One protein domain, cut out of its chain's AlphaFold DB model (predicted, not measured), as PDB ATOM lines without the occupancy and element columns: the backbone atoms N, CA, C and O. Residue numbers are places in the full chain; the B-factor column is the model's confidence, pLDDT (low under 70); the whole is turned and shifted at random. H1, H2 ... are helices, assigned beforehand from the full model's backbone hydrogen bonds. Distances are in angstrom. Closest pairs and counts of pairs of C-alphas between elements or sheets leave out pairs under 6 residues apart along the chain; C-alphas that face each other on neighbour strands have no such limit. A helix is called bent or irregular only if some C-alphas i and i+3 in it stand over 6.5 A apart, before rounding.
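What this domain is: This is residues 170 to 314 and 326 to 352 of the 544 residues of an uncharacterized protein of Anaerolineae bacterium (UniProt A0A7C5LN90). The longest helix, H6, packs along H5, the core of this domain, and H3, H4 and H7 pack round H5 too. H2 crosses H4, with H1 beyond them; H9 packs on H6, H8 lies by the end of H5, and residues 326 to 332 stick out. The printed part has 172 residues with nine named helices, H1 to H9 in chain order, and no named strand: all helix. It is compact, with a radius of gyration of the C-alphas of 16.4 A and spans of 49 by 42 by 24 A.

Where its parts are: Find C-alpha 267 at (91.522, 124.847, 168.563); from there H6, residues 267 to 293, runs 39.7 A to C-alpha 293 at (123.003, 110.696, 148.911). It is only just irregular: C-alphas 268 and 271 are 6.6 A apart. H5, residues 245 to 264, 28.8 A, has a kink of 38 degrees near residue 254 and is irregular, C-alphas 246 and 249 being 7.3 A apart. Look also for H1 at 170 to 178, H2 at 184 to 196, H3 at 201 to 213, H4 at 230 to 240, H7 at 305 to 312, H8 at 333 to 339 and H9 at 344 to 350.

How they stand to each other: H6 and H5 form a hairpin at a shallow tilt of 28 degrees, closest at C-alphas 262 and 270, 5.3 A. H3, H4 and H5 make an up and down bundle, each running against the one before; C-alphas 231 of H4 and 259 of H5 come to 4.1 A. H7 touches H5 at residues 249 to 257 alone, closest at C-alphas 309 and 253, 5.0 A. H2 touches H4 with residues 185 to 190 alone, about perpendicular at 81 degrees, closest at C-alphas 186 and 236, 4.8 A. H1 is close to H4 but not clearly touching, 7.0 A between C-alphas 176 and 233. H9 touches H6 at residues 268 to 273 alone, C-alphas 344 and 269 at 4.4 A; H8 is close to H5 but not clearly touching, C-alphas 337 and 264 at 6.0 A. Each O i to N i+4 pair is within hydrogen-bond range in H1, H2, H3, H4, H7 and H9, against 12 of 16 in H5, 21 of 23 in H6 and 2 of 3 in H8.

The domain as a whole: The two C-alphas farthest apart, of Lys 222 and Gly 295, are 51.8 A apart. Residues 315 to 325 are not printed, and C-alphas 314 and 326 stand 21.8 A apart across this cut. The links H3 to H4 and H6 to H7 are long. Look for pLDDT under 70 at residues 291 to 297, 314 and 326 to 334.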
ATOM      1  N   ASP A 170      83.141 117.397 146.388       94.94
ATOM      2  CA  ASP A 170      82.451 118.673 146.105       94.94
ATOM      3  C   ASP A 170      81.829 119.310 147.366       94.94
ATOM      4  O   ASP A 170      81.995 120.514 147.605       94.94
ATOM      5  N   ASP A 171      81.193 118.499 148.217       93.62
ATOM      6  CA  ASP A 171      80.618 118.952 149.489       93.62
ATOM      7  C   ASP A 171      81.704 119.316 150.513       93.62
ATOM      8  O   ASP A 171      81.614 120.357 151.169       93.62
ATOM      9  N   ASP A 172      82.772 118.517 150.605       95.88
ATOM     10  CA  ASP A 172      83.884 118.754 151.532       95.88
ATOM     11  C   ASP A 172      84.641 120.049 151.195       95.88
ATOM     12  O   ASP A 172      84.919 120.863 152.078       95.88
ATOM     13  N   ILE A 173      84.928 120.291 149.909       96.88
ATOM     14  CA  ILE A 173      85.558 121.527 149.423       96.88
ATOM     15  C   ILE A 173      84.669 122.734 149.718       96.88
ATOM     16  O   ILE A 173      85.162 123.750 150.216       96.88
ATOM     17  N   SER A 174      83.366 122.620 149.453       95.31
ATOM     18  CA  SER A 174      82.396 123.676 149.763       95.31
ATOM     19  C   SER A 174      82.362 123.975 151.264       95.31
ATOM     20  O   SER A 174      82.342 125.141 151.664       95.31
ATOM     21  N   GLY A 175      82.435 122.935 152.101       95.12
ATOM     22  CA  GLY A 175      82.559 123.050 153.551       95.12
ATOM     23  C   GLY A 175      83.808 123.831 153.959       95.12
ATOM     24  O   GLY A 175      83.699 124.857 154.631       95.12
ATOM     25  N   LEU A 176      84.991 123.419 153.497       96.75
ATOM     26  CA  LEU A 176      86.250 124.104 153.822       96.75
ATOM     27  C   LEU A 176      86.262 125.572 153.365       96.75
ATOM     28  O   LEU A 176      86.772 126.436 154.082       96.75
ATOM     29  N   GLN A 177      85.674 125.877 152.206       96.38
ATOM     30  CA  GLN A 177      85.509 127.253 151.726       96.38
ATOM     31  C   GLN A 177      84.553 128.061 152.610       96.38
ATOM     32  O   GLN A 177      84.862 129.204 152.952       96.38
ATOM     33  N   GLY A 178      83.427 127.471 153.018       95.94
ATOM     34  CA  GLY A 178      82.455 128.100 153.916       95.94
ATOM     35  C   GLY A 178      83.057 128.489 155.268       95.94
ATOM     36  O   GLY A 178      82.733 129.549 155.803       95.94
ATOM     37  N   TYR A 179      83.995 127.685 155.776       95.56
ATOM     38  CA  TYR A 179      84.758 127.973 156.995       95.56
ATOM     39  C   TYR A 179      86.013 128.835 156.772       95.56
ATOM     40  O   TYR A 179      86.721 129.118 157.735       95.56
ATOM     41  N   GLN A 180      86.294 129.274 155.538       96.88
ATOM     42  CA  GLN A 180      87.500 130.039 155.171       96.88
ATOM     43  C   GLN A 180      88.816 129.310 155.503       96.88
ATOM     44  O   GLN A 180      89.837 129.934 155.782       96.88
ATOM     45  N   LEU A 181      88.797 127.977 155.455       95.56
ATOM     46  CA  LEU A 181      89.944 127.117 155.762       95.56
ATOM     47  C   LEU A 181      90.748 126.719 154.523       95.56
ATOM     48  O   LEU A 181      91.859 126.207 154.648       95.56
ATOM     49  N   LEU A 182      90.194 126.948 153.330       96.38
ATOM     50  CA  LEU A 182      90.825 126.603 152.064       96.38
ATOM     51  C   LEU A 182      91.334 127.859 151.352       96.38
ATOM     52  O   LEU A 182      90.552 128.659 150.835       96.38
ATOM     53  N   SER A 183      92.656 128.016 151.295       95.44
ATOM     54  CA  SER A 183      93.285 129.047 150.471       95.44
ATOM     55  C   SER A 183      93.175 128.700 148.979       95.44
ATOM     56  O   SER A 183      92.901 127.559 148.595       95.44
ATOM     57  N   ARG A 184      93.438 129.676 148.100       95.44
ATOM     58  CA  ARG A 184      93.506 129.420 146.649       95.44
ATOM     59  C   ARG A 184      94.615 128.429 146.294       95.44
ATOM     60  O   ARG A 184      94.456 127.654 145.354       95.44
ATOM     61  N   ASP A 185      95.719 128.446 147.030       94.00
ATOM     62  CA  ASP A 185      96.869 127.576 146.782       94.00
ATOM     63  C   ASP A 185      96.596 126.160 147.280       94.00
ATOM     64  O   ASP A 185      96.869 125.199 146.556       94.00
ATOM     65  N   GLY A 186      95.933 126.034 148.432       93.56
ATOM     66  CA  GLY A 186      95.383 124.769 148.912       93.56
ATOM     67  C   GLY A 186      94.394 124.169 147.912       93.56
ATOM     68  O   GLY A 186      94.534 123.007 147.544       93.56
ATOM     69  N   GLN A 187      93.456 124.963 147.378       95.69
ATOM     70  CA  GLN A 187      92.497 124.483 146.375       95.69
ATOM     71  C   GLN A 187      93.191 123.997 145.095       95.69
ATOM     72  O   GLN A 187      92.898 122.902 144.620       95.69
ATOM     73  N   ARG A 188      94.140 124.775 144.549       95.06
ATOM     74  CA  ARG A 188      94.923 124.361 143.369       95.06
ATOM     75  C   ARG A 188      95.694 123.067 143.626       95.06
ATOM     76  O   ARG A 188      95.763 122.211 142.746       95.06
ATOM     77  N   SER A 189      96.252 122.924 144.822       95.31
ATOM     78  CA  SER A 189      97.006 121.735 145.212       95.31
ATOM     79  C   SER A 189      96.113 120.505 145.374       95.31
ATOM     80  O   SER A 189      96.490 119.428 144.921       95.31
ATOM     81  N   LEU A 190      94.908 120.669 145.927       97.00
ATOM     82  CA  LEU A 190      93.912 119.599 145.996       97.00
ATOM     83  C   LEU A 190      93.457 119.157 144.599       97.00
ATOM     84  O   LEU A 190      93.435 117.965 144.313       97.00
ATOM     85  N   SER A 191      93.175 120.090 143.685       96.00
ATOM     86  CA  SER A 191      92.844 119.720 142.301       96.00
ATOM     87  C   SER A 191      93.965 118.906 141.645       96.00
ATOM     88  O   SER A 191      93.694 117.905 140.986       96.00
ATOM     89  N   ARG A 192      95.229 119.282 141.884       95.00
ATOM     90  CA  ARG A 192      96.394 118.556 141.365       95.00
ATOM     91  C   ARG A 192      96.492 117.131 141.917       95.00
ATOM     92  O   ARG A 192      96.728 116.214 141.135       95.00
ATOM     93  N   ILE A 193      96.299 116.926 143.224       96.50
ATOM     94  CA  ILE A 193      96.366 115.573 143.800       96.50
ATOM     95  C   ILE A 193      95.168 114.710 143.377       96.50
ATOM     96  O   ILE A 193      95.330 113.509 143.177       96.50
ATOM     97  N   PHE A 194      93.988 115.303 143.157       96.38
ATOM     98  CA  PHE A 194      92.837 114.589 142.589       96.38
ATOM     99  C   PHE A 194      93.121 114.096 141.166       96.38
ATOM    100  O   PHE A 194      92.769 112.968 140.824       96.38
ATOM    101  N   ASP A 195      93.801 114.901 140.346       94.00
ATOM    102  CA  ASP A 195      94.246 114.465 139.021       94.00
ATOM    103  C   ASP A 195      95.324 113.372 139.118       94.00
ATOM    104  O   ASP A 195      95.242 112.374 138.400       94.00
ATOM    105  N   HIS A 196      96.290 113.506 140.033       93.06
ATOM    106  CA  HIS A 196      97.336 112.500 140.262       93.06
ATOM    107  C   HIS A 196      96.754 111.143 140.688       93.06
ATOM    108  O   HIS A 196      97.202 110.091 140.229       93.06
ATOM    109  N   ALA A 197      95.694 111.151 141.490       94.50
ATOM    110  CA  ALA A 197      95.010 109.944 141.934       94.50
ATOM    111  C   ALA A 197      94.408 109.118 140.781       94.50
ATOM    112  O   ALA A 197      94.179 107.920 140.917       94.50
ATOM    113  N   ARG A 198      94.195 109.711 139.600       90.94
ATOM    114  CA  ARG A 198      93.767 108.951 138.412       90.94
ATOM    115  C   ARG A 198      94.856 108.018 137.879       90.94
ATOM    116  O   ARG A 198      94.533 107.056 137.188       90.94
ATOM    117  N   SER A 199      96.122 108.307 138.176       90.00
ATOM    118  CA  SER A 199      97.284 107.519 137.749       90.00
ATOM    119  C   SER A 199      98.018 106.816 138.893       90.00
ATOM    120  O   SER A 199      98.789 105.899 138.623       90.00
ATOM    121  N   ASP A 200      97.787 107.212 140.147       92.56
ATOM    122  CA  ASP A 200      98.371 106.576 141.331       92.56
ATOM    123  C   ASP A 200      97.284 105.927 142.205       92.56
ATOM    124  O   ASP A 200      96.484 106.589 142.872       92.56
ATOM    125  N   ALA A 201      97.290 104.594 142.199       91.25
ATOM    126  CA  ALA A 201      96.371 103.728 142.929       91.25
ATOM    127  C   ALA A 201      96.381 103.948 144.453       91.25
ATOM    128  O   ALA A 201      95.337 103.884 145.106       91.25
ATOM    129  N   GLU A 202      97.551 104.221 145.024       89.69
ATOM    130  CA  GLU A 202      97.741 104.386 146.463       89.69
ATOM    131  C   GLU A 202      97.246 105.759 146.925       89.69
ATOM    132  O   GLU A 202      96.609 105.873 147.976       89.69
ATOM    133  N   VAL A 203      97.473 106.795 146.112       95.19
ATOM    134  CA  VAL A 203      96.898 108.131 146.322       95.19
ATOM    135  C   VAL A 203      95.374 108.072 146.205       95.19
ATOM    136  O   VAL A 203      94.682 108.592 147.080       95.19
ATOM    137  N   ARG A 204      94.835 107.386 145.185       94.75
ATOM    138  CA  ARG A 204      93.385 107.165 145.011       94.75
ATOM    139  C   ARG A 204      92.751 106.500 146.219       94.75
ATOM    140  O   ARG A 204      91.802 107.042 146.779       94.75
ATOM    141  N   LYS A 205      93.327 105.383 146.664       90.12
ATOM    142  CA  LYS A 205      92.913 104.681 147.883       90.12
ATOM    143  C   LYS A 205      92.895 105.617 149.091       90.12
ATOM    144  O   LYS A 205      91.896 105.689 149.802       90.12
ATOM    145  N   GLY A 206      93.982 106.351 149.325       91.88
ATOM    146  CA  GLY A 206      94.076 107.237 150.481       91.88
ATOM    147  C   GLY A 206      93.074 108.386 150.440       91.88
ATOM    148  O   GLY A 206      92.496 108.728 151.468       91.88
ATOM    149  N   LEU A 207      92.786 108.930 149.259       96.38
ATOM    150  CA  LEU A 207      91.748 109.943 149.090       96.38
ATOM    151  C   LEU A 207      90.347 109.375 149.341       96.38
ATOM    152  O   LEU A 207      89.544 110.036 149.988       96.38
ATOM    153  N   TYR A 208      90.047 108.140 148.945       94.31
ATOM    154  CA  TYR A 208      88.754 107.530 149.288       94.31
ATOM    155  C   TYR A 208      88.592 107.290 150.787       94.31
ATOM    156  O   TYR A 208      87.513 107.521 151.340       94.31
ATOM    157  N   LEU A 209      89.677 106.932 151.476       88.75
ATOM    158  CA  LEU A 209      89.683 106.890 152.936       88.75
ATOM    159  C   LEU A 209      89.425 108.284 153.527       88.75
ATOM    160  O   LEU A 209      88.561 108.410 154.386       88.75
ATOM    161  N   ILE A 210      90.076 109.343 153.029       93.31
ATOM    162  CA  ILE A 210      89.824 110.725 153.485       93.31
ATOM    163  C   ILE A 210      88.373 111.151 153.230       93.31
ATOM    164  O   ILE A 210      87.758 111.800 154.072       93.31
ATOM    165  N   ASN A 211      87.803 110.793 152.083       93.56
ATOM    166  CA  ASN A 211      86.422 111.128 151.746       93.56
ATOM    167  C   ASN A 211      85.424 110.462 152.698       93.56
ATOM    168  O   ASN A 211      84.481 111.094 153.159       93.56
ATOM    169  N   THR A 212      85.652 109.194 153.023       85.38
ATOM    170  CA  THR A 212      84.690 108.393 153.790       85.38
ATOM    171  C   THR A 212      84.896 108.482 155.297       85.38
ATOM    172  O   THR A 212      83.970 108.208 156.058       85.38
ATOM    173  N   LEU A 213      86.093 108.872 155.734       85.12
ATOM    174  CA  LEU A 213      86.477 108.903 157.138       85.12
ATOM    175  C   LEU A 213      86.886 110.284 157.650       85.12
ATOM    176  O   LEU A 213      87.115 110.440 158.845       85.12
ATOM    177  N   GLY A 214      87.030 111.275 156.780       87.56
ATOM    178  CA  GLY A 214      87.543 112.578 157.178       87.56
ATOM    179  C   GLY A 214      86.515 113.481 157.858       87.56
ATOM    180  O   GLY A 214      86.910 114.429 158.533       87.56
ATOM    181  N   MET A 215      85.217 113.189 157.710       88.00
ATOM    182  CA  MET A 215      84.130 113.922 158.364       88.00
ATOM    183  C   MET A 215      83.798 113.300 159.729       88.00
ATOM    184  O   MET A 215      83.357 112.149 159.770       88.00
ATOM    185  N   PRO A 216      83.954 114.028 160.844       84.94
ATOM    186  CA  PRO A 216      83.657 113.478 162.159       84.94
ATOM    187  C   PRO A 216      82.155 113.360 162.428       84.94
ATOM    188  O   PRO A 216      81.361 114.216 162.031       84.94
ATOM    189  N   ASP A 217      81.755 112.327 163.175       84.31
ATOM    190  CA  ASP A 217      80.386 112.223 163.669       84.31
ATOM    191  C   ASP A 217      80.269 112.951 165.006       84.31
ATOM    192  O   ASP A 217      80.655 112.441 166.059       84.31
ATOM    193  N   GLY A 218      79.658 114.135 164.983       84.06
ATOM    194  CA  GLY A 218      79.410 114.917 166.192       84.06
ATOM    195  C   GLY A 218      78.605 114.195 167.275       84.06
ATOM    196  O   GLY A 218      78.690 114.583 168.437       84.06
ATOM    197  N   ARG A 219      77.869 113.126 166.949       87.44
ATOM    198  CA  ARG A 219      77.138 112.312 167.939       87.44
ATOM    199  C   ARG A 219      78.059 111.421 168.775       87.44
ATOM    200  O   ARG A 219      77.651 110.982 169.850       87.44
ATOM    201  N   ALA A 220      79.282 111.164 168.312       82.50
ATOM    202  CA  ALA A 220      80.273 110.373 169.037       82.50
ATOM    203  C   ALA A 220      80.953 111.153 170.183       82.50
ATOM    204  O   ALA A 220      81.630 110.548 171.018       82.50
ATOM    205  N   PHE A 221      80.746 112.474 170.267       85.81
ATOM    206  CA  PHE A 221      81.470 113.367 171.176       85.81
ATOM    207  C   PHE A 221      80.554 114.138 172.125       85.81
ATOM    208  O   PHE A 221      79.445 114.539 171.780       85.81
ATOM    209  N   LYS A 222      81.046 114.405 173.343       92.50
ATOM    210  CA  LYS A 222      80.358 115.265 174.330       92.50
ATOM    211  C   LYS A 222      80.601 116.763 174.122       92.50
ATOM    212  O   LYS A 222      80.092 117.581 174.885       92.50
ATOM    213  N   TYR A 223      81.406 117.117 173.130       92.31
ATOM    214  CA  TYR A 223      81.775 118.482 172.784       92.31
ATOM    215  C   TYR A 223      81.608 118.694 171.281       92.31
ATOM    216  O   TYR A 223      81.438 117.748 170.515       92.31
ATOM    217  N   HIS A 224      81.643 119.955 170.860       93.38
ATOM    218  CA  HIS A 224      81.544 120.295 169.450       93.38
ATOM    219  C   HIS A 224      82.825 119.897 168.704       93.38
ATOM    220  O   HIS A 224      83.900 120.426 168.991       93.38
ATOM    221  N   VAL A 225      82.692 118.992 167.738       91.19
ATOM    222  CA  VAL A 225      83.728 118.686 166.745       91.19
ATOM    223  C   VAL A 225      83.480 119.478 165.459       91.19
ATOM    224  O   VAL A 225      82.349 119.914 165.226       91.19
ATOM    225  N   PRO A 226      84.514 119.694 164.631       89.19
ATOM    226  CA  PRO A 226      84.373 120.360 163.339       89.19
ATOM    227  C   PRO A 226      83.288 119.732 162.473       89.19
ATOM    228  O   PRO A 226      83.184 118.520 162.406       89.19
ATOM    229  N   ALA A 227      82.508 120.548 161.771       93.00
ATOM    230  CA  ALA A 227      81.559 120.065 160.763       93.00
ATOM    231  C   ALA A 227      82.158 120.165 159.347       93.00
ATOM    232  O   ALA A 227      81.500 120.607 158.408       93.00
ATOM    233  N   TYR A 228      83.443 119.830 159.222       94.69
ATOM    234  CA  TYR A 228      84.176 119.779 157.962       94.69
ATOM    235  C   TYR A 228      85.172 118.617 157.981       94.69
ATOM    236  O   TYR A 228      85.496 118.081 159.038       94.69
ATOM    237  N   ASN A 229      85.664 118.240 156.801       96.25
ATOM    238  CA  ASN A 229      86.612 117.147 156.643       96.25
ATOM    239  C   ASN A 229      88.022 117.561 157.116       96.25
ATOM    240  O   ASN A 229      88.775 118.198 156.373       96.25
ATOM    241  N   ASP A 230      88.375 117.227 158.361       94.31
ATOM    242  CA  ASP A 230      89.651 117.605 158.997       94.31
ATOM    243  C   ASP A 230      90.866 116.972 158.296       94.31
ATOM    244  O   ASP A 230      91.942 117.571 158.227       94.31
ATOM    245  N   GLN A 231      90.704 115.768 157.741       96.50
ATOM    246  CA  GLN A 231      91.765 115.082 157.001       96.50
ATOM    247  C   GLN A 231      92.029 115.760 155.650       96.50
ATOM    248  O   GLN A 231      93.186 115.989 155.294       96.50
ATOM    249  N   LEU A 232      90.980 116.157 154.921       98.00
ATOM    250  CA  LEU A 232      91.112 116.924 153.680       98.00
ATOM    251  C   LEU A 232      91.689 118.317 153.950       98.00
ATOM    252  O   LEU A 232      92.542 118.783 153.193       98.00
ATOM    253  N   TYR A 233      91.264 118.961 155.042       97.81
ATOM    254  CA  TYR A 233      91.856 120.214 155.505       97.81
ATOM    255  C   TYR A 233      93.363 120.059 155.720       97.81
ATOM    256  O   TYR A 233      94.143 120.816 155.138       97.81
ATOM    257  N   LEU A 234      93.792 119.054 156.489       98.00
ATOM    258  CA  LEU A 234      95.213 118.821 156.732       98.00
ATOM    259  C   LEU A 234      95.973 118.532 155.436       98.00
ATOM    260  O   LEU A 234      97.044 119.099 155.229       98.00
ATOM    261  N   LEU A 235      95.418 117.713 154.541       98.50
ATOM    262  CA  LEU A 235      96.028 117.451 153.240       98.50
ATOM    263  C   LEU A 235      96.242 118.752 152.455       98.50
ATOM    264  O   LEU A 235      97.340 118.989 151.957       98.50
ATOM    265  N   ALA A 236      95.234 119.627 152.397       98.19
ATOM    266  CA  ALA A 236      95.347 120.922 151.732       98.19
ATOM    267  C   ALA A 236      96.482 121.770 152.324       98.19
ATOM    268  O   ALA A 236      97.274 122.345 151.578       98.19
ATOM    269  N   ARG A 237      96.591 121.803 153.660       97.94
ATOM    270  CA  ARG A 237      97.632 122.548 154.386       97.94
ATOM    271  C   ARG A 237      99.027 121.983 154.160       97.94
ATOM    272  O   ARG A 237      99.968 122.760 154.033       97.94
ATOM    273  N   LEU A 238      99.177 120.661 154.107       97.31
ATOM    274  CA  LEU A 238     100.459 120.020 153.811       97.31
ATOM    275  C   LEU A 238     100.894 120.326 152.375       97.31
ATOM    276  O   LEU A 238     102.022 120.756 152.156       97.31
ATOM    277  N   LEU A 239      99.995 120.176 151.400       96.44
ATOM    278  CA  LEU A 239     100.323 120.432 149.996       96.44
ATOM    279  C   LEU A 239     100.629 121.914 149.726       96.44
ATOM    280  O   LEU A 239     101.556 122.218 148.976       96.44
ATOM    281  N   GLU A 240      99.905 122.833 150.370       92.62
ATOM    282  CA  GLU A 240     100.157 124.280 150.301       92.62
ATOM    283  C   GLU A 240     101.570 124.655 150.781       92.62
ATOM    284  O   GLU A 240     102.160 125.609 150.281       92.62
ATOM    285  N   GLN A 241     102.154 123.874 151.695       93.44
ATOM    286  CA  GLN A 241     103.525 124.071 152.175       93.44
ATOM    287  C   GLN A 241     104.604 123.568 151.202       93.44
ATOM    288  O   GLN A 241     105.787 123.584 151.547       93.44
ATOM    289  N   GLY A 242     104.224 123.150 149.992       89.50
ATOM    290  CA  GLY A 242     105.160 122.813 148.921       89.50
ATOM    291  C   GLY A 242     105.720 121.396 149.003       89.50
ATOM    292  O   GLY A 242     106.874 121.183 148.638       89.50
ATOM    293  N   VAL A 243     104.926 120.427 149.470       92.25
ATOM    294  CA  VAL A 243     105.306 119.006 149.399       92.25
ATOM    295  C   VAL A 243     105.591 118.633 147.935       92.25
ATOM    296  O   VAL A 243     104.720 118.863 147.087       92.25
ATOM    297  N   PRO A 244     106.771 118.065 147.612       91.69
ATOM    298  CA  PRO A 244     107.074 117.648 146.248       91.69
ATOM    299  C   PRO A 244     106.079 116.593 145.755       91.69
ATOM    300  O   PRO A 244     105.590 115.776 146.537       91.69
ATOM    301  N   SER A 245     105.788 116.592 144.453       89.00
ATOM    302  CA  SER A 245     104.753 115.741 143.844       89.00
ATOM    303  C   SER A 245     104.930 114.246 144.132       89.00
ATOM    304  O   SER A 245     103.964 113.523 144.352       89.00
ATOM    305  N   GLU A 246     106.171 113.778 144.180       92.19
ATOM    306  CA  GLU A 246     106.512 112.388 144.458       92.19
ATOM    307  C   GLU A 246     106.203 111.973 145.908       92.19
ATOM    308  O   GLU A 246     105.976 110.794 146.163       92.19
ATOM    309  N   TYR A 247     106.108 112.922 146.848       95.31
ATOM    310  CA  TYR A 247     105.757 112.675 148.254       95.31
ATOM    311  C   TYR A 247     104.281 112.937 148.568       95.31
ATOM    312  O   TYR A 247     103.877 112.904 149.731       95.31
ATOM    313  N   GLU A 248     103.430 113.148 147.564       95.88
ATOM    314  CA  GLU A 248     101.995 113.352 147.793       95.88
ATOM    315  C   GLU A 248     101.317 112.168 148.469       95.88
ATOM    316  O   GLU A 248     100.460 112.363 149.328       95.88
ATOM    317  N   ARG A 249     101.741 110.937 148.161       95.94
ATOM    318  CA  ARG A 249     101.267 109.742 148.872       95.94
ATOM    319  C   ARG A 249     101.598 109.806 150.365       95.94
ATOM    320  O   ARG A 249     100.761 109.463 151.196       95.94
ATOM    321  N   ALA A 250     102.792 110.287 150.715       95.19
ATOM    322  CA  ALA A 250     103.182 110.492 152.106       95.19
ATOM    323  C   ALA A 250     102.391 111.641 152.755       95.19
ATOM    324  O   ALA A 250     102.015 111.528 153.920       95.19
ATOM    325  N   ALA A 251     102.044 112.697 152.012       97.56
ATOM    326  CA  ALA A 251     101.130 113.735 152.500       97.56
ATOM    327  C   ALA A 251      99.716 113.196 152.764       97.56
ATOM    328  O   ALA A 251      99.124 113.528 153.788       97.56
ATOM    329  N   VAL A 252      99.190 112.323 151.897       97.38
ATOM    330  CA  VAL A 252      97.903 111.639 152.112       97.38
ATOM    331  C   VAL A 252      97.964 110.742 153.349       97.38
ATOM    332  O   VAL A 252      97.064 110.788 154.187       97.38
ATOM    333  N   ALA A 253      99.048 109.983 153.527       92.19
ATOM    334  CA  ALA A 253      99.260 109.190 154.735       92.19
ATOM    335  C   ALA A 253      99.341 110.068 156.001       92.19
ATOM    336  O   ALA A 253      98.701 109.766 157.010       92.19
ATOM    337  N   ALA A 254     100.065 111.189 155.958       94.44
ATOM    338  CA  ALA A 254     100.126 112.142 157.067       94.44
ATOM    339  C   ALA A 254      98.739 112.726 157.377       94.44
ATOM    340  O   ALA A 254      98.352 112.796 158.543       94.44
ATOM    341  N   ALA A 255      97.967 113.082 156.349       96.06
ATOM    342  CA  ALA A 255      96.612 113.603 156.486       96.06
ATOM    343  C   ALA A 255      95.664 112.600 157.160       96.06
ATOM    344  O   ALA A 255      94.973 112.957 158.111       96.06
ATOM    345  N   LEU A 256      95.689 111.334 156.741       87.50
ATOM    346  CA  LEU A 256      94.929 110.250 157.376       87.50
ATOM    347  C   LEU A 256      95.347 110.026 158.837       87.50
ATOM    348  O   LEU A 256      94.508 109.799 159.705       87.50
ATOM    349  N   THR A 257      96.648 110.104 159.111       84.38
ATOM    350  CA  THR A 257      97.225 109.809 160.428       84.38
ATOM    351  C   THR A 257      96.941 110.912 161.446       84.38
ATOM    352  O   THR A 257      96.502 110.644 162.565       84.38
ATOM    353  N   TYR A 258      97.194 112.163 161.068       91.00
ATOM    354  CA  TYR A 258      97.134 113.312 161.972       91.00
ATOM    355  C   TYR A 258      95.831 114.102 161.852       91.00
ATOM    356  O   TYR A 258      95.466 114.799 162.796       91.00
ATOM    357  N   GLY A 259      95.080 113.962 160.756       90.75
ATOM    358  CA  GLY A 259      93.785 114.624 160.591       90.75
ATOM    359  C   GLY A 259      92.768 114.156 161.629       90.75
ATOM    360  O   GLY A 259      92.026 114.965 162.171       90.75
ATOM    361  N   SER A 260      92.817 112.886 162.034       85.75
ATOM    362  CA  SER A 260      92.003 112.421 163.161       85.75
ATOM    363  C   SER A 260      92.435 113.013 164.497       85.75
ATOM    364  O   SER A 260      91.585 113.237 165.348       85.75
ATOM    365  N   LEU A 261      93.718 113.332 164.703       87.25
ATOM    366  CA  LEU A 261      94.110 114.084 165.898       87.25
ATOM    367  C   LEU A 261      93.555 115.511 165.861       87.25
ATOM    368  O   LEU A 261      93.113 115.989 166.899       87.25
ATOM    369  N   LEU A 262      93.497 116.164 164.690       90.50
ATOM    370  CA  LEU A 262      92.877 117.492 164.559       90.50
ATOM    371  C   LEU A 262      91.414 117.486 165.002       90.50
ATOM    372  O   LEU A 262      91.013 118.353 165.782       90.50
ATOM    373  N   THR A 263      90.652 116.483 164.562       87.62
ATOM    374  CA  THR A 263      89.260 116.273 164.976       87.62
ATOM    375  C   THR A 263      89.127 116.167 166.490       87.62
ATOM    376  O   THR A 263      88.239 116.772 167.096       87.62
ATOM    377  N   LEU A 264      90.015 115.388 167.111       87.00
ATOM    378  CA  LEU A 264      89.990 115.126 168.547       87.00
ATOM    379  C   LEU A 264      90.500 116.311 169.376       87.00
ATOM    380  O   LEU A 264      90.264 116.340 170.579       87.00
ATOM    381  N   SER A 265      91.183 117.277 168.767       92.00
ATOM    382  CA  SER A 265      91.876 118.361 169.459       92.00
ATOM    383  C   SER A 265      91.084 119.658 169.572       92.00
ATOM    384  O   SER A 265      90.273 120.021 168.708       92.00
ATOM    385  N   ASP A 266      91.370 120.403 170.643       94.69
ATOM    386  CA  ASP A 266      90.873 121.766 170.805       94.69
ATOM    387  C   ASP A 266      91.540 122.722 169.792       94.69
ATOM    388  O   ASP A 266      92.585 122.392 169.219       94.69
ATOM    389  N   PRO A 267      90.968 123.915 169.545       93.06
ATOM    390  CA  PRO A 267      91.522 124.847 168.563       93.06
ATOM    391  C   PRO A 267      92.985 125.244 168.808       93.06
ATOM    392  O   PRO A 267      93.688 125.537 167.845       93.06
ATOM    393  N   SER A 268      93.455 125.249 170.061       92.44
ATOM    394  CA  SER A 268      94.831 125.634 170.392       92.44
ATOM    395  C   SER A 268      95.850 124.559 170.017       92.44
ATOM    396  O   SER A 268      96.962 124.893 169.619       92.44
ATOM    397  N   ALA A 269      95.463 123.282 170.086       94.81
ATOM    398  CA  ALA A 269      96.323 122.147 169.760       94.81
ATOM    399  C   ALA A 269      96.357 121.814 168.258       94.81
ATOM    400  O   ALA A 269      97.280 121.151 167.788       94.81
ATOM    401  N   ARG A 270      95.363 122.264 167.482       94.81
ATOM    402  CA  ARG A 270      95.270 121.947 166.046       94.81
ATOM    403  C   ARG A 270      96.432 122.487 165.233       94.81
ATOM    404  O   ARG A 270      96.978 121.761 164.411       94.81
ATOM    405  N   GLU A 271      96.832 123.729 165.478       94.62
ATOM    406  CA  GLU A 271      97.960 124.319 164.755       94.62
ATOM    407  C   GLU A 271      99.270 123.583 165.075       94.62
ATOM    408  O   GLU A 271     100.081 123.347 164.182       94.62
ATOM    409  N   ASP A 272      99.452 123.120 166.317       95.12
ATOM    410  CA  ASP A 272     100.604 122.286 166.671       95.12
ATOM    411  C   ASP A 272     100.595 120.950 165.918       95.12
ATOM    412  O   ASP A 272     101.649 120.492 165.489       95.12
ATOM    413  N   ILE A 273      99.426 120.335 165.709       95.00
ATOM    414  CA  ILE A 273      99.303 119.095 164.928       95.00
ATOM    415  C   ILE A 273      99.602 119.340 163.445       95.00
ATOM    416  O   ILE A 273     100.299 118.528 162.838       95.00
ATOM    417  N   VAL A 274      99.115 120.440 162.858       96.38
ATOM    418  CA  VAL A 274      99.430 120.808 161.463       96.38
ATOM    419  C   VAL A 274     100.941 120.982 161.293       96.38
ATOM    420  O   VAL A 274     101.530 120.406 160.373       96.38
ATOM    421  N   ASN A 275     101.577 121.722 162.204       95.81
ATOM    422  CA  ASN A 275     103.023 121.933 162.196       95.81
ATOM    423  C   ASN A 275     103.783 120.619 162.403       95.81
ATOM    424  O   ASN A 275     104.697 120.313 161.642       95.81
ATOM    425  N   TYR A 276     103.349 119.790 163.353       95.06
ATOM    426  CA  TYR A 276     103.950 118.486 163.609       95.06
ATOM    427  C   TYR A 276     103.867 117.552 162.398       95.06
ATOM    428  O   TYR A 276     104.861 116.922 162.037       95.06
ATOM    429  N   ALA A 277     102.704 117.463 161.749       95.56
ATOM    430  CA  ALA A 277     102.513 116.648 160.553       95.56
ATOM    431  C   ALA A 277     103.434 117.107 159.411       95.56
ATOM    432  O   ALA A 277     104.050 116.273 158.744       95.56
ATOM    433  N   SER A 278     103.572 118.425 159.226       96.06
ATOM    434  CA  SER A 278     104.501 119.006 158.252       96.06
ATOM    435  C   SER A 278     105.953 118.668 158.578       96.06
ATOM    436  O   SER A 278     106.682 118.164 157.725       96.06
ATOM    437  N   ASP A 279     106.369 118.852 159.829       94.25
ATOM    438  CA  ASP A 279     107.737 118.578 160.262       94.25
ATOM    439  C   ASP A 279     108.090 117.089 160.184       94.25
ATOM    440  O   ASP A 279     109.223 116.742 159.849       94.25
ATOM    441  N   ARG A 280     107.125 116.194 160.426       92.06
ATOM    442  CA  ARG A 280     107.288 114.746 160.233       92.06
ATOM    443  C   ARG A 280     107.436 114.371 158.768       92.06
ATOM    444  O   ARG A 280     108.284 113.541 158.448       92.06
ATOM    445  N   LEU A 281     106.655 114.989 157.888       93.19
ATOM    446  CA  LEU A 281     106.781 114.779 156.451       93.19
ATOM    447  C   LEU A 281     108.113 115.325 155.920       93.19
ATOM    448  O   LEU A 281     108.775 114.653 155.137       93.19
ATOM    449  N   ARG A 282     108.560 116.494 156.398       92.50
ATOM    450  CA  ARG A 282     109.896 117.025 156.085       92.50
ATOM    451  C   ARG A 282     110.998 116.110 156.586       92.50
ATOM    452  O   ARG A 282     111.889 115.793 155.820       92.50
ATOM    453  N   LEU A 283     110.913 115.631 157.828       88.75
ATOM    454  CA  LEU A 283     111.877 114.675 158.370       88.75
ATOM    455  C   LEU A 283     111.961 113.409 157.508       88.75
ATOM    456  O   LEU A 283     113.055 112.902 157.274       88.75
ATOM    457  N   LEU A 284     110.824 112.907 157.020       88.31
ATOM    458  CA  LEU A 284     110.781 111.770 156.104       88.31
ATOM    459  C   LEU A 284     111.519 112.070 154.790       88.31
ATOM    460  O   LEU A 284     112.367 111.286 154.383       88.31
ATOM    461  N   ILE A 285     111.245 113.222 154.171       87.44
ATOM    462  CA  ILE A 285     111.904 113.664 152.932       87.44
ATOM    463  C   ILE A 285     113.408 113.876 153.148       87.44
ATOM    464  O   ILE A 285     114.215 113.415 152.345       87.44
ATOM    465  N   ASP A 286     113.797 114.537 154.239       84.31
ATOM    466  CA  ASP A 286     115.197 114.742 154.617       84.31
ATOM    467  C   ASP A 286     115.900 113.383 154.771       84.31
ATOM    468  O   ASP A 286     117.010 113.195 154.282       84.31
ATOM    469  N   THR A 287     115.223 112.405 155.386       80.31
ATOM    470  CA  THR A 287     115.729 111.033 155.536       80.31
ATOM    471  C   THR A 287     115.925 110.351 154.184       80.31
ATOM    472  O   THR A 287     116.992 109.781 153.961       80.31
ATOM    473  N   ASP A 288     114.956 110.440 153.268       80.38
ATOM    474  CA  ASP A 288     115.087 109.936 151.892       80.38
ATOM    475  C   ASP A 288     116.300 110.558 151.185       80.38
ATOM    476  O   ASP A 288     117.076 109.844 150.551       80.38
ATOM    477  N   VAL A 289     116.480 111.881 151.290       78.56
ATOM    478  CA  VAL A 289     117.589 112.608 150.651       78.56
ATOM    479  C   VAL A 289     118.928 112.172 151.227       78.56
ATOM    480  O   VAL A 289     119.840 111.856 150.461       78.56
ATOM    481  N   THR A 290     119.052 112.111 152.553       73.56
ATOM    482  CA  THR A 290     120.281 111.665 153.213       73.56
ATOM    483  C   THR A 290     120.615 110.226 152.836       73.56
ATOM    484  O   THR A 290     121.757 109.948 152.484       73.56
ATOM    485  N   LEU A 291     119.631 109.322 152.844       67.94
ATOM    486  CA  LEU A 291     119.835 107.921 152.469       67.94
ATOM    487  C   LEU A 291     120.130 107.753 150.969       67.94
ATOM    488  O   LEU A 291     120.958 106.933 150.594       67.94
ATOM    489  N   SER A 292     119.536 108.565 150.100       69.19
ATOM    490  CA  SER A 292     119.835 108.528 148.662       69.19
ATOM    491  C   SER A 292     121.235 109.064 148.355       69.19
ATOM    492  O   SER A 292     121.967 108.472 147.566       69.19
ATOM    493  N   ALA A 293     121.636 110.171 148.993       63.81
ATOM    494  CA  ALA A 293     123.003 110.696 148.911       63.81
ATOM    495  C   ALA A 293     124.025 109.691 149.458       63.81
ATOM    496  O   ALA A 293     125.177 109.674 149.029       63.81
ATOM    497  N   ALA A 294     123.561 108.837 150.367       59.09
ATOM    498  CA  ALA A 294     124.302 107.746 150.952       59.09
ATOM    499  C   ALA A 294     124.406 106.482 150.083       59.09
ATOM    500  O   ALA A 294     124.908 105.481 150.572       59.09
ATOM    501  N   GLY A 295     123.886 106.496 148.851       56.94
ATOM    502  CA  GLY A 295     123.864 105.326 147.970       56.94
ATOM    503  C   GLY A 295     122.719 104.346 148.240       56.94
ATOM    504  O   GLY A 295     122.485 103.457 147.419       56.94
ATOM    505  N   ALA A 296     121.943 104.545 149.312       56.69
ATOM    506  CA  ALA A 296     120.889 103.620 149.686       56.69
ATOM    507  C   ALA A 296     119.709 103.666 148.716       56.69
ATOM    508  O   ALA A 296     119.171 104.722 148.369       56.69
ATOM    509  N   HIS A 297     119.233 102.483 148.341       66.88
ATOM    510  CA  HIS A 297     118.053 102.326 147.490       66.88
ATOM    511  C   HIS A 297     116.758 102.329 148.314       66.88
ATOM    512  O   HIS A 297     115.883 101.479 148.136       66.88
ATOM    513  N   TRP A 298     116.650 103.272 149.249       75.56
ATOM    514  CA  TRP A 298     115.479 103.453 150.097       75.56
ATOM    515  C   TRP A 298     114.807 104.782 149.784       75.56
ATOM    516  O   TRP A 298     115.437 105.834 149.876       75.56
ATOM    517  N   ARG A 299     113.518 104.731 149.442       75.31
ATOM    518  CA  ARG A 299     112.691 105.925 149.297       75.31
ATOM    519  C   ARG A 299     111.312 105.694 149.885       75.31
ATOM    520  O   ARG A 299     110.645 104.721 149.529       75.31
ATOM    521  N   ALA A 300     110.846 106.606 150.727       79.12
ATOM    522  CA  ALA A 300     109.498 106.597 151.273       79.12
ATOM    523  C   ALA A 300     108.429 106.505 150.173       79.12
ATOM    524  O   ALA A 300     107.430 105.807 150.332       79.12
ATOM    525  N   VAL A 301     108.657 107.155 149.028       83.25
ATOM    526  CA  VAL A 301     107.710 107.181 147.897       83.25
ATOM    527  C   VAL A 301     107.459 105.800 147.273       83.25
ATOM    528  O   VAL A 301     106.420 105.578 146.649       83.25
ATOM    529  N   ASP A 302     108.371 104.845 147.477       83.06
ATOM    530  CA  ASP A 302     108.246 103.483 146.952       83.06
ATOM    531  C   ASP A 302     107.346 102.591 147.821       83.06
ATOM    532  O   ASP A 302     106.970 101.490 147.402       83.06
ATOM    533  N   TYR A 303     106.977 103.057 149.017       80.75
ATOM    534  CA  TYR A 303     106.151 102.311 149.957       80.75
ATOM    535  C   TYR A 303     104.650 102.480 149.686       80.75
ATOM    536  O   TYR A 303     104.202 103.553 149.256       80.75
ATOM    537  N   PRO A 304     103.847 101.432 149.953       82.75
ATOM    538  CA  PRO A 304     102.396 101.549 149.922       82.75
ATOM    539  C   PRO A 304     101.903 102.483 151.036       82.75
ATOM    540  O   PRO A 304     102.595 102.721 152.034       82.75
ATOM    541  N   LEU A 305     100.688 102.993 150.870       82.56
ATOM    542  CA  LEU A 305     100.035 103.927 151.780       82.56
ATOM    543  C   LEU A 305     100.054 103.428 153.230       82.56
ATOM    544  O   LEU A 305     100.369 104.191 154.136       82.56
ATOM    545  N   GLU A 306      99.771 102.148 153.464       78.50
ATOM    546  CA  GLU A 306      99.706 101.547 154.799       78.50
ATOM    547  C   GLU A 306     101.052 101.604 155.519       78.50
ATOM    548  O   GLU A 306     101.115 101.922 156.707       78.50
ATOM    549  N   ALA A 307     102.139 101.330 154.797       77.00
ATOM    550  CA  ALA A 307     103.482 101.427 155.352       77.00
ATOM    551  C   ALA A 307     103.831 102.885 155.675       77.00
ATOM    552  O   ALA A 307     104.434 103.150 156.713       77.00
ATOM    553  N   LEU A 308     103.392 103.837 154.846       80.69
ATOM    554  CA  LEU A 308     103.568 105.266 155.107       80.69
ATOM    555  C   LEU A 308     102.775 105.741 156.329       80.69
ATOM    556  O   LEU A 308     103.310 106.523 157.111       80.69
ATOM    557  N   LEU A 309     101.549 105.248 156.549       77.62
ATOM    558  CA  LEU A 309     100.777 105.536 157.768       77.62
ATOM    559  C   LEU A 309     101.561 105.128 159.022       77.62
ATOM    560  O   LEU A 309     101.654 105.895 159.980       77.62
ATOM    561  N   VAL A 310     102.162 103.934 159.000       74.19
ATOM    562  CA  VAL A 310     102.974 103.418 160.112       74.19
ATOM    563  C   VAL A 310     104.268 104.212 160.273       74.19
ATOM    564  O   VAL A 310     104.624 104.578 161.389       74.19
ATOM    565  N   LEU A 311     104.961 104.498 159.172       73.31
ATOM    566  CA  LEU A 311     106.233 105.218 159.181       73.31
ATOM    567  C   LEU A 311     106.078 106.650 159.696       73.31
ATOM    568  O   LEU A 311     106.942 107.159 160.414       73.31
ATOM    569  N   LEU A 312     104.979 107.306 159.326       81.88
ATOM    570  CA  LEU A 312     104.689 108.660 159.762       81.88
ATOM    571  C   LEU A 312     104.227 108.681 161.212       81.88
ATOM    572  O   LEU A 312     104.675 109.576 161.928       81.88
ATOM    573  N   TRP A 313     103.449 107.693 161.671       78.62
ATOM    574  CA  TRP A 313     102.932 107.642 163.041       78.62
ATOM    575  C   TRP A 313     104.026 107.886 164.090       78.62
ATOM    576  O   TRP A 313     104.895 107.061 164.350       78.62
ATOM    577  N   GLY A 314     103.957 109.067 164.706       64.12
ATOM    578  CA  GLY A 314     104.885 109.513 165.745       64.12
ATOM    579  C   GLY A 314     104.328 109.341 167.154       64.12
ATOM    580  O   GLY A 314     104.898 109.879 168.097       64.12
ATOM    581  N   LEU A 326      98.800 103.963 186.338       51.28
ATOM    582  CA  LEU A 326      99.302 102.737 185.714       51.28
ATOM    583  C   LEU A 326      98.707 102.632 184.318       51.28
ATOM    584  O   LEU A 326      97.525 102.965 184.235       51.28
ATOM    585  N   PRO A 327      99.450 102.123 183.300       49.59
ATOM    586  CA  PRO A 327      98.917 101.786 181.994       49.59
ATOM    587  C   PRO A 327      97.569 101.148 182.200       49.59
ATOM    588  O   PRO A 327      96.680 101.938 182.101       49.59
ATOM    589  N   ALA A 328      97.409  99.928 182.727       53.47
ATOM    590  CA  ALA A 328      96.141  99.215 183.013       53.47
ATOM    591  C   ALA A 328      94.902  99.985 183.579       53.47
ATOM    592  O   ALA A 328      93.815  99.409 183.641       53.47
ATOM    593  N   GLN A 329      95.021 101.248 183.997       57.97
ATOM    594  CA  GLN A 329      93.943 102.099 184.511       57.97
ATOM    595  C   GLN A 329      93.612 103.323 183.632       57.97
ATOM    596  O   GLN A 329      92.565 103.938 183.836       57.97
ATOM    597  N   ALA A 330      94.455 103.706 182.667       56.66
ATOM    598  CA  ALA A 330      94.168 104.856 181.812       56.66
ATOM    599  C   ALA A 330      93.017 104.587 180.802       56.66
ATOM    600  O   ALA A 330      92.914 103.525 180.190       56.66
ATOM    601  N   PRO A 331      92.103 105.534 180.571       65.06
ATOM    602  CA  PRO A 331      91.105 105.365 179.522       65.06
ATOM    603  C   PRO A 331      91.783 105.171 178.158       65.06
ATOM    604  O   PRO A 331      92.860 105.713 177.895       65.06
ATOM    605  N   SER A 332      91.136 104.415 177.263       69.19
ATOM    606  CA  SER A 332      91.573 104.377 175.864       69.19
ATOM    607  C   SER A 332      91.579 105.795 175.288       69.19
ATOM    608  O   SER A 332      90.770 106.625 175.710       69.19
ATOM    609  N   LEU A 333      92.449 106.077 174.310       69.19
ATOM    610  CA  LEU A 333      92.490 107.400 173.682       69.19
ATOM    611  C   LEU A 333      91.113 107.799 173.132       69.19
ATOM    612  O   LEU A 333      90.679 108.917 173.366       69.19
ATOM    613  N   ALA A 334      90.381 106.865 172.518       68.94
ATOM    614  CA  ALA A 334      89.014 107.102 172.053       68.94
ATOM    615  C   ALA A 334      88.056 107.463 173.203       68.94
ATOM    616  O   ALA A 334      87.277 108.400 173.090       68.94
ATOM    617  N   THR A 335      88.126 106.768 174.341       73.56
ATOM    618  CA  THR A 335      87.286 107.080 175.512       73.56
ATOM    619  C   THR A 335      87.632 108.439 176.117       73.56
ATOM    620  O   THR A 335      86.731 109.197 176.476       73.56
ATOM    621  N   ALA A 336      88.925 108.753 176.232       75.31
ATOM    622  CA  ALA A 336      89.397 110.033 176.747       75.31
ATOM    623  C   ALA A 336      88.972 111.183 175.822       75.31
ATOM    624  O   ALA A 336      88.399 112.171 176.285       75.31
ATOM    625  N   ALA A 337      89.190 111.002 174.520       78.44
ATOM    626  CA  ALA A 337      88.893 111.984 173.498       78.44
ATOM    627  C   ALA A 337      87.398 112.078 173.166       78.44
ATOM    628  O   ALA A 337      86.982 113.087 172.646       78.44
ATOM    629  N   ALA A 338      86.546 111.106 173.505       81.62
ATOM    630  CA  ALA A 338      85.091 111.274 173.383       81.62
ATOM    631  C   ALA A 338      84.517 112.218 174.460       81.62
ATOM    632  O   ALA A 338      83.461 112.833 174.281       81.62
ATOM    633  N   ALA A 339      85.193 112.317 175.611       88.19
ATOM    634  CA  ALA A 339      84.710 113.065 176.768       88.19
ATOM    635  C   ALA A 339      85.099 114.548 176.740       88.19
ATOM    636  O   ALA A 339      84.304 115.387 177.167       88.19
ATOM    637  N   LYS A 340      86.303 114.866 176.262       92.94
ATOM    638  CA  LYS A 340      86.827 116.229 176.131       92.94
ATOM    639  C   LYS A 340      87.796 116.300 174.944       92.94
ATOM    640  O   LYS A 340      88.418 115.279 174.646       92.94
ATOM    641  N   PRO A 341      87.974 117.474 174.319       93.00
ATOM    642  CA  PRO A 341      88.987 117.623 173.288       93.00
ATOM    643  C   PRO A 341      90.399 117.469 173.877       93.00
ATOM    644  O   PRO A 341      90.639 117.785 175.049       93.00
ATOM    645  N   LEU A 342      91.331 116.987 173.056       87.88
ATOM    646  CA  LEU A 342      92.753 116.892 173.369       87.88
ATOM    647  C   LEU A 342      93.369 118.294 173.372       87.88
ATOM    648  O   LEU A 342      93.373 118.990 172.353       87.88
ATOM    649  N   SER A 343      93.906 118.681 174.521       93.06
ATOM    650  CA  SER A 343      94.667 119.915 174.694       93.06
ATOM    651  C   SER A 343      96.066 119.820 174.096       93.06
ATOM    652  O   SER A 343      96.559 118.735 173.779       93.06
ATOM    653  N   ARG A 344      96.752 120.964 174.005       92.75
ATOM    654  CA  ARG A 344      98.152 121.038 173.568       92.75
ATOM    655  C   ARG A 344      99.062 120.108 174.370       92.75
ATOM    656  O   ARG A 344      99.910 119.427 173.806       92.75
ATOM    657  N   GLU A 345      98.863 120.059 175.684       87.88
ATOM    658  CA  GLU A 345      99.627 119.176 176.562       87.88
ATOM    659  C   GLU A 345      99.299 117.702 176.296       87.88
ATOM    660  O   GLU A 345     100.203 116.869 176.254       87.88
ATOM    661  N   ASP A 346      98.023 117.382 176.056       84.38
ATOM    662  CA  ASP A 346      97.606 116.020 175.724       84.38
ATOM    663  C   ASP A 346      98.277 115.546 174.415       84.38
ATOM    664  O   ASP A 346      98.829 114.446 174.359       84.38
ATOM    665  N   VAL A 347      98.311 116.401 173.389       85.38
ATOM    666  CA  VAL A 347      98.988 116.135 172.107       85.38
ATOM    667  C   VAL A 347     100.503 115.999 172.280       85.38
ATOM    668  O   VAL A 347     101.095 115.060 171.749       85.38
ATOM    669  N   ALA A 348     101.134 116.882 173.057       83.75
ATOM    670  CA  ALA A 348     102.576 116.842 173.307       83.75
ATOM    671  C   ALA A 348     103.027 115.563 174.034       83.75
ATOM    672  O   ALA A 348     104.143 115.100 173.822       83.75
ATOM    673  N   ARG A 349     102.167 114.971 174.873       76.81
ATOM    674  CA  ARG A 349     102.432 113.664 175.504       76.81
ATOM    675  C   ARG A 349     102.248 112.497 174.538       76.81
ATOM    676  O   ARG A 349     102.921 111.480 174.677       76.81
ATOM    677  N   LEU A 350     101.312 112.621 173.597       75.19
ATOM    678  CA  LEU A 350     101.032 111.580 172.613       75.19
ATOM    679  C   LEU A 350     102.156 111.456 171.587       75.19
ATOM    680  O   LEU A 350     102.508 110.338 171.219       75.19
ATOM    681  N   LEU A 351     102.694 112.582 171.121       79.44
ATOM    682  CA  LEU A 351     103.599 112.647 169.977       79.44
ATOM    683  C   LEU A 351     105.067 112.732 170.406       79.44
ATOM    684  O   LEU A 351     105.437 113.539 171.254       79.44
ATOM    685  N   VAL A 352     105.932 111.942 169.768       79.56
ATOM    686  CA  VAL A 352     107.383 112.044 169.966       79.56
ATOM    687  C   VAL A 352     107.875 113.371 169.379       79.56
ATOM    688  O   VAL A 352     107.634 113.612 168.191       79.56
TER     689      VAL A 352